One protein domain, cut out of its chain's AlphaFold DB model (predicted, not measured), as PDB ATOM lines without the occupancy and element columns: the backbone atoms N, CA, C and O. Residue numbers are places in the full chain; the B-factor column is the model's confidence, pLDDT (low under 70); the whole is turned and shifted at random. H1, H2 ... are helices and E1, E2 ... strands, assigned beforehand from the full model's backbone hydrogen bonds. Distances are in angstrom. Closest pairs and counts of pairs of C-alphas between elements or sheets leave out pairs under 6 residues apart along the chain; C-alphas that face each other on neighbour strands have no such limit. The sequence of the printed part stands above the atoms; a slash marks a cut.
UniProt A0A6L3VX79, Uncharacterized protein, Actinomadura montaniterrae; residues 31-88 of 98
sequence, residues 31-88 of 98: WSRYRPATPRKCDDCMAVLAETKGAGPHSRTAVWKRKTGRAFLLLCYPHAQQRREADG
ATOM      1  N   TRP A  31     203.510 176.369 194.911       90.56
ATOM      2  CA  TRP A  31     203.496 176.428 193.457       90.56
ATOM      3  C   TRP A  31     204.648 177.280 192.940       90.56
ATOM      4  O   TRP A  31     204.795 178.435 193.332       90.56
ATOM      5  N   SER A  32     205.434 176.733 192.018       90.50
ATOM      6  CA  SER A  32     206.499 177.465 191.335       90.50
ATOM      7  C   SER A  32     206.575 177.082 189.863       90.50
ATOM      8  O   SER A  32     206.064 176.041 189.444       90.50
ATOM      9  N   ARG A  33     207.206 177.932 189.046       89.56
ATOM     10  CA  ARG A  33     207.513 177.545 187.668       89.56
ATOM     11  C   ARG A  33     208.608 176.498 187.643       89.56
ATOM     12  O   ARG A  33     209.589 176.576 188.382       89.56
ATOM     13  N   TYR A  34     208.445 175.552 186.735       87.94
ATOM     14  CA  TYR A  34     209.435 174.552 186.410       87.94
ATOM     15  C   TYR A  34     210.175 174.983 185.144       87.94
ATOM     16  O   TYR A  34     209.606 174.995 184.058       87.94
ATOM     17  N   ARG A  35     211.445 175.369 185.298       81.75
ATOM     18  CA  ARG A  35     212.355 175.714 184.196       81.75
ATOM     19  C   ARG A  35     213.562 174.778 184.229       81.75
ATOM     20  O   ARG A  35     214.605 175.155 184.761       81.75
ATOM     21  N   PRO A  36     213.414 173.522 183.791       78.69
ATOM     22  CA  PRO A  36     214.537 172.602 183.784       78.69
ATOM     23  C   PRO A  36     215.466 172.883 182.604       78.69
ATOM     24  O   PRO A  36     215.025 173.356 181.560       78.69
ATOM     25  N   ALA A  37     216.735 172.499 182.743       82.25
ATOM     26  CA  ALA A  37     217.639 172.396 181.599       82.25
ATOM     27  C   ALA A  37     217.161 171.325 180.596       82.25
ATOM     28  O   ALA A  37     217.355 171.465 179.395       82.25
ATOM     29  N   THR A  38     216.495 170.271 181.084       81.69
ATOM     30  CA  THR A  38     215.935 169.181 180.273       81.69
ATOM     31  C   THR A  38     214.413 169.116 180.431       81.69
ATOM     32  O   THR A  38     213.932 168.932 181.554       81.69
ATOM     33  N   PRO A  39     213.626 169.231 179.349       85.88
ATOM     34  CA  PRO A  39     212.172 169.202 179.445       85.88
ATOM     35  C   PRO A  39     211.693 167.848 179.975       85.88
ATOM     36  O   PRO A  39     212.037 166.797 179.436       85.88
ATOM     37  N   ARG A  40     210.865 167.867 181.025       91.19
ATOM     38  CA  ARG A  40     210.182 166.665 181.528       91.19
ATOM     39  C   ARG A  40     208.713 166.672 181.158       91.19
ATOM     40  O   ARG A  40     208.113 167.728 180.962       91.19
ATOM     41  N   LYS A  41     208.141 165.478 181.038       93.06
ATOM     42  CA  LYS A  41     206.716 165.295 180.772       93.06
ATOM     43  C   LYS A  41     205.897 165.572 182.027       93.06
ATOM     44  O   LYS A  41     206.398 165.475 183.141       93.06
ATOM     45  N   CYS A  42     204.649 165.966 181.818       94.44
ATOM     46  CA  CYS A  42     203.687 166.153 182.890       94.44
ATOM     47  C   CYS A  42     203.348 164.812 183.549       94.44
ATOM     48  O   CYS A  42     202.934 163.890 182.849       94.44
ATOM     49  N   ASP A  43     203.453 164.750 184.877       93.75
ATOM     50  CA  ASP A  43     203.185 163.542 185.663       93.75
ATOM     51  C   ASP A  43     201.739 163.062 185.483       93.75
ATOM     52  O   ASP A  43     201.517 161.890 185.213       93.75
ATOM     53  N   ASP A  44     200.760 163.969 185.505       93.19
ATOM     54  CA  ASP A  44     199.349 163.614 185.296       93.19
ATOM     55  C   ASP A  44     199.080 163.084 183.883       93.19
ATOM     56  O   ASP A  44     198.330 162.129 183.706       93.19
ATOM     57  N   CYS A  45     199.726 163.653 182.857       93.31
ATOM     58  CA  CYS A  45     199.612 163.092 181.510       93.31
ATOM     59  C   CYS A  45     200.204 161.679 181.448       93.31
ATOM     60  O   CYS A  45     199.667 160.817 180.762       93.31
ATOM     61  N   MET A  46     201.334 161.460 182.126       93.19
ATOM     62  CA  MET A  46     201.982 160.151 182.174       93.19
ATOM     63  C   MET A  46     201.138 159.135 182.950       93.19
ATOM     64  O   MET A  46     201.071 157.984 182.530       93.19
ATOM     65  N   ALA A  47     200.453 159.556 184.017       91.69
ATOM     66  CA  ALA A  47     199.516 158.717 184.762       91.69
ATOM     67  C   ALA A  47     198.352 158.257 183.872       91.69
ATOM     68  O   ALA A  47     198.126 157.057 183.745       91.69
ATOM     69  N   VAL A  48     197.704 159.182 183.153       91.06
ATOM     70  CA  VAL A  48     196.615 158.843 182.215       91.06
ATOM     71  C   VAL A  48     197.104 157.913 181.102       91.06
ATOM     72  O   VAL A  48     196.412 156.967 180.726       91.06
ATOM     73  N   LEU A  49     198.305 158.137 180.564       91.38
ATOM     74  CA  LEU A  49     198.889 157.237 179.564       91.38
ATOM     75  C   LEU A  49     199.129 155.830 180.120       91.38
ATOM     76  O   LEU A  49     198.882 154.854 179.413       91.38
ATOM     77  N   ALA A  50     199.588 155.719 181.367       90.44
ATOM     78  CA  ALA A  50     199.774 154.432 182.025       90.44
ATOM     79  C   ALA A  50     198.432 153.712 182.244       90.44
ATOM     80  O   ALA A  50     198.314 152.532 181.915       90.44
ATOM     81  N   GLU A  51     197.409 154.427 182.717       91.38
ATOM     82  CA  GLU A  51     196.052 153.893 182.926       91.38
ATOM     83  C   GLU A  51     195.407 153.424 181.617       91.38
ATOM     84  O   GLU A  51     194.817 152.347 181.548       91.38
ATOM     85  N   THR A  52     195.573 154.202 180.549       92.94
ATOM     86  CA  THR A  52     195.018 153.902 179.218       92.94
ATOM     87  C   THR A  52     195.894 152.961 178.391       92.94
ATOM     88  O   THR A  52     195.589 152.723 177.222       92.94
ATOM     89  N   LYS A  53     196.992 152.437 178.955       90.25
ATOM     90  CA  LYS A  53     197.971 151.587 178.252       90.25
ATOM     91  C   LYS A  53     198.455 152.198 176.925       90.25
ATOM     92  O   LYS A  53     198.688 151.487 175.953       90.25
ATOM     93  N   GLY A  54     198.586 153.523 176.880       86.06
ATOM     94  CA  GLY A  54     199.042 154.266 175.703       86.06
ATOM     95  C   GLY A  54     197.962 154.628 174.678       86.06
ATOM     96  O   GLY A  54     198.292 155.283 173.696       86.06
ATOM     97  N   ALA A  55     196.691 154.276 174.902       88.38
ATOM     98  CA  ALA A  55     195.581 154.704 174.039       88.38
ATOM     99  C   ALA A  55     195.142 156.165 174.285       88.38
ATOM    100  O   ALA A  55     194.334 156.714 173.536       88.38
ATOM    101  N   GLY A  56     195.640 156.788 175.355       80.75
ATOM    102  CA  GLY A  56     195.312 158.154 175.741       80.75
ATOM    103  C   GLY A  56     196.072 159.246 174.972       80.75
ATOM    104  O   GLY A  56     196.970 158.978 174.172       80.75
ATOM    105  N   PRO A  57     195.742 160.520 175.242       85.44
ATOM    106  CA  PRO A  57     196.408 161.659 174.622       85.44
ATOM    107  C   PRO A  57     197.892 161.742 175.005       85.44
ATOM    108  O   PRO A  57     198.287 161.435 176.130       85.44
ATOM    109  N   HIS A  58     198.721 162.238 174.081       86.75
ATOM    110  CA  HIS A  58     200.160 162.384 174.305       86.75
ATOM    111  C   HIS A  58     200.505 163.277 175.504       86.75
ATOM    112  O   HIS A  58     199.871 164.304 175.772       86.75
ATOM    113  N   SER A  59     201.607 162.932 176.175       88.81
ATOM    114  CA  SER A  59     202.106 163.704 177.299       88.81
ATOM    115  C   SER A  59     202.725 165.029 176.861       88.81
ATOM    116  O   SER A  59     203.649 165.105 176.039       88.81
ATOM    117  N   ARG A  60     202.221 166.106 177.465       91.00
ATOM    118  CA  ARG A  60     202.740 167.466 177.285       91.00
ATOM    119  C   ARG A  60     203.939 167.714 178.196       91.00
ATOM    120  O   ARG A  60     204.122 167.031 179.205       91.00
ATOM    121  N   THR A  61     204.744 168.710 177.852       91.69
ATOM    122  CA  THR A  61     205.869 169.160 178.680       91.69
ATOM    123  C   THR A  61     205.360 169.841 179.951       91.69
ATOM    124  O   THR A  61     204.384 170.596 179.925       91.69
ATOM    125  N   ALA A  62     206.005 169.553 181.077       92.75
ATOM    126  CA  ALA A  62     205.729 170.190 182.351       92.75
ATOM    127  C   ALA A  62     206.327 171.602 182.400       92.75
ATOM    128  O   ALA A  62     207.474 171.814 182.016       92.75
ATOM    129  N   VAL A  63     205.546 172.551 182.913       92.38
ATOM    130  CA  VAL A  63     205.908 173.976 183.053       92.38
ATOM    131  C   VAL A  63     205.745 174.448 184.501       92.38
ATOM    132  O   VAL A  63     206.334 175.443 184.917       92.38
ATOM    133  N   TRP A  64     204.979 173.715 185.306       92.19
ATOM    134  CA  TRP A  64     204.686 174.047 186.693       92.19
ATOM    135  C   TRP A  64     205.144 172.940 187.627       92.19
ATOM    136  O   TRP A  64     205.073 171.760 187.293       92.19
ATOM    137  N   LYS A  65     205.590 173.336 188.815       92.75
ATOM    138  CA  LYS A  65     205.919 172.443 189.917       92.75
ATOM    139  C   LYS A  65     204.968 172.721 191.076       92.75
ATOM    140  O   LYS A  65     204.887 173.851 191.556       92.75
ATOM    141  N   ARG A  66     204.283 171.677 191.538       92.81
ATOM    142  CA  ARG A  66     203.466 171.683 192.755       92.81
ATOM    143  C   ARG A  66     204.166 170.835 193.806       92.81
ATOM    144  O   ARG A  66     204.348 169.640 193.597       92.81
ATOM    145  N   LYS A  67     204.578 171.429 194.922       91.31
ATOM    146  CA  LYS A  67     205.194 170.718 196.049       91.31
ATOM    147  C   LYS A  67     204.173 170.557 197.170       91.31
ATOM    148  O   LYS A  67     203.632 171.551 197.649       91.31
ATOM    149  N   THR A  68     203.953 169.325 197.613       88.56
ATOM    150  CA  THR A  68     203.053 168.994 198.722       88.56
ATOM    151  C   THR A  68     203.820 168.129 199.713       88.56
ATOM    152  O   THR A  68     204.129 166.968 199.444       88.56
ATOM    153  N   GLY A  69     204.199 168.720 200.848       85.56
ATOM    154  CA  GLY A  69     205.087 168.072 201.813       85.56
ATOM    155  C   GLY A  69     206.443 167.711 201.189       85.56
ATOM    156  O   GLY A  69     207.175 168.585 200.714       85.56
ATOM    157  N   ARG A  70     206.778 166.414 201.195       83.31
ATOM    158  CA  ARG A  70     208.014 165.870 200.598       83.31
ATOM    159  C   ARG A  70     207.876 165.525 199.112       83.31
ATOM    160  O   ARG A  70     208.891 165.433 198.427       83.31
ATOM    161  N   ALA A  71     206.652 165.368 198.614       86.25
ATOM    162  CA  ALA A  71     206.396 165.050 197.217       86.25
ATOM    163  C   ALA A  71     206.340 166.324 196.365       86.25
ATOM    164  O   ALA A  71     205.947 167.401 196.826       86.25
ATOM    165  N   PHE A  72     206.711 166.200 195.095       90.12
ATOM    166  CA  PHE A  72     206.464 167.229 194.097       90.12
ATOM    167  C   PHE A  72     205.898 166.599 192.833       90.12
ATOM    168  O   PHE A  72     206.175 165.442 192.538       90.12
ATOM    169  N   LEU A  73     205.121 167.391 192.107       92.62
ATOM    170  CA  LEU A  73     204.523 167.028 190.836       92.62
ATOM    171  C   LEU A  73     204.873 168.081 189.796       92.62
ATOM    172  O   LEU A  73     204.871 169.284 190.084       92.62
ATOM    173  N   LEU A  74     205.177 167.610 188.600       94.25
ATOM    174  CA  LEU A  74     205.500 168.377 187.417       94.25
ATOM    175  C   LEU A  74     204.295 168.354 186.480       94.25
ATOM    176  O   LEU A  74     203.827 167.308 186.033       94.25
ATOM    177  N   LEU A  75     203.767 169.534 186.183       94.06
ATOM    178  CA  LEU A  75     202.463 169.698 185.557       94.06
ATOM    179  C   LEU A  75     202.574 170.564 184.307       94.06
ATOM    180  O   LEU A  75     203.259 171.591 184.296       94.06
ATOM    181  N   CYS A  76     201.892 170.166 183.237       93.38
ATOM    182  CA  CYS A  76     201.652 171.041 182.094       93.38
ATOM    183  C   CYS A  76     200.614 172.112 182.471       93.38
ATOM    184  O   CYS A  76     199.905 171.964 183.463       93.38
ATOM    185  N   TYR A  77     200.496 173.186 181.685       91.38
ATOM    186  CA  TYR A  77     199.541 174.269 181.964       91.38
ATOM    187  C   TYR A  77     198.101 173.800 182.284       91.38
ATOM    188  O   TYR A  77     197.589 174.216 183.321       91.38
ATOM    189  N   PRO A  78     197.444 172.927 181.489       92.19
ATOM    190  CA  PRO A  78     196.065 172.524 181.779       92.19
ATOM    191  C   PRO A  78     195.929 171.729 183.088       92.19
ATOM    192  O   PRO A  78     195.049 172.036 183.883       92.19
ATOM    193  N   HIS A  79     196.822 170.774 183.370       93.31
ATOM    194  CA  HIS A  79     196.786 170.026 184.635       93.31
ATOM    195  C   HIS A  79     197.181 170.891 185.838       93.31
ATOM    196  O   HIS A  79     196.632 170.747 186.929       93.31
ATOM    197  N   ALA A  80     198.094 171.845 185.643       92.31
ATOM    198  CA  ALA A  80     198.441 172.832 186.658       92.31
ATOM    199  C   ALA A  80     197.244 173.730 187.002       92.31
ATOM    200  O   ALA A  80     197.017 174.010 188.177       92.31
ATOM    201  N   GLN A  81     196.464 174.141 185.999       91.50
ATOM    202  CA  GLN A  81     195.238 174.913 186.179       91.50
ATOM    203  C   GLN A  81     194.200 174.118 186.985       91.50
ATOM    204  O   GLN A  81     193.775 174.595 188.032       91.50
ATOM    205  N   GLN A  82     193.890 172.887 186.561       91.81
ATOM    206  CA  GLN A  82     192.915 172.020 187.238       91.81
ATOM    207  C   GLN A  82     193.280 171.780 188.708       91.81
ATOM    208  O   GLN A  82     192.445 171.918 189.599       91.81
ATOM    209  N   ARG A  83     194.552 171.473 188.989       91.19
ATOM    210  CA  ARG A  83     195.026 171.272 190.365       91.19
ATOM    211  C   ARG A  83     195.020 172.558 191.187       91.19
ATOM    212  O   ARG A  83     194.759 172.490 192.381       91.19
ATOM    213  N   ARG A  84     195.284 173.722 190.587       89.94
ATOM    214  CA  ARG A  84     195.142 175.009 191.287       89.94
ATOM    215  C   ARG A  84     193.693 175.315 191.636       89.94
ATOM    216  O   ARG A  84     193.447 175.809 192.730       89.94
ATOM    217  N   GLU A  85     192.773 175.037 190.718       90.00
ATOM    218  CA  GLU A  85     191.335 175.199 190.945       90.00
ATOM    219  C   GLU A  85     190.873 174.281 192.087       90.00
ATOM    220  O   GLU A  85     190.200 174.750 193.001       90.00
ATOM    221  N   ALA A  86     191.343 173.029 192.117       88.31
ATOM    222  CA  ALA A  86     191.107 172.105 193.230       88.31
ATOM    223  C   ALA A  86     191.745 172.569 194.555       88.31
ATOM    224  O   ALA A  86     191.177 172.360 195.623       88.31
ATOM    225  N   ASP A  87     192.906 173.228 194.494       85.50
ATOM    226  CA  ASP A  87     193.577 173.827 195.656       85.50
ATOM    227  C   ASP A  87     192.929 175.156 196.115       85.50
ATOM    228  O   ASP A  87     193.404 175.763 197.077       85.50
ATOM    229  N   GLY A  88     191.886 175.650 195.429       85.81
ATOM    230  CA  GLY A  88     191.236 176.933 195.731       85.81
ATOM    231  C   GLY A  88     192.116 178.161 195.457       85.81
ATOM    232  O   GLY A  88     191.904 179.230 196.031       85.81
TER     233      GLY A  88
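AT A GLANCE: This is residues 31 to 88 of the 98 residues of an uncharacterized protein of Actinomadura montaniterrae (UniProt A0A6L3VX79). A small three-stranded sheet has one helix, H2, packed over one face and running along its strands, while a second helix, H1, touches the sheet beside E3 with its first residues, 43 to 45, and runs away from it. From the far end of H1 a long stretch with no named element, residues 52 to 63, folds back to the sheet at E2. The printed part has 58 residues, with two named helices and three named strands in the order E1, H1, E2, E3, H2; the sheet's order is E1, E2, E3, antiparallel throughout, and the class is mixed, helices and strands. The whole is compact, with a radius of gyration of the C-alphas of 11.5 A, and spans 30 by 29 by 21 A.

IN THESE COORDINATES: Find C-alpha 31 at (203.496, 176.428, 193.457); here strand E1 begins, residues 31 to 33, 7.1 A long. Go on to C-alpha 43 at (203.185, 163.542, 185.663), where helix H1 begins, residues 43 to 51, 12.3 A long. Strand E2, residues 64 to 68, is 13.1 A long, and strand E3, residues 71 to 75, is 13.2 A long. Helix H2, residues 77 to 86, is 14.2 A long and ends with C-alpha 86 at (191.107, 172.105, 193.230).

HOW THE PARTS SIT: Begin at the edge strand E1, antiparallel to the inner strand E2 at 151 degrees, and look at N 32 and O 65, 3.0 A apart, within hydrogen-bond range. E2 and the edge strand E3 form a hairpin, antiparallel at 158 degrees; N 66 and O 73 are within hydrogen-bond range at 2.9 A, and so are N 73 and O 66 at 2.8 A. H2 is on the sheet, with a height over the sheet of 9.0 A; H2 and the sheet E1, E2, E3 are two layers, a helix on one face of a sheet. H2 lies over E2, and is only just not over E1, on which 2 of its C-alphas fall; on the local plane it runs along the strands, at 26 degrees to E2. The closest C-alphas of E2 and H2 are those of Trp 64 and Ala 80, 6.4 A apart. H1 only grazes the sheet, with its residues 43 to 45; the closest C-alphas of H1 and E3 are those of Asp 43 and Leu 74, 5.6 A apart. H1 and H2 are close but not clearly touching, about perpendicular at 86 degrees, with the C-alphas of Asp 44 and His 79 the closest at 6.9 A. In H1 and H2 every O i to N i+4 pair is within hydrogen-bond range.

THE WHOLE: The two C-alphas farthest apart are those of Ala 55 and Gly 69, 32.3 A. The printed part has no cut. The link from H1 to E2, 12 residues, is long; the link from E1 to H1 is short, and those from E2 to E3 and from E3 to H2 are tight. The mean pLDDT of the printed part is 89.7, and no printed residue is under 70.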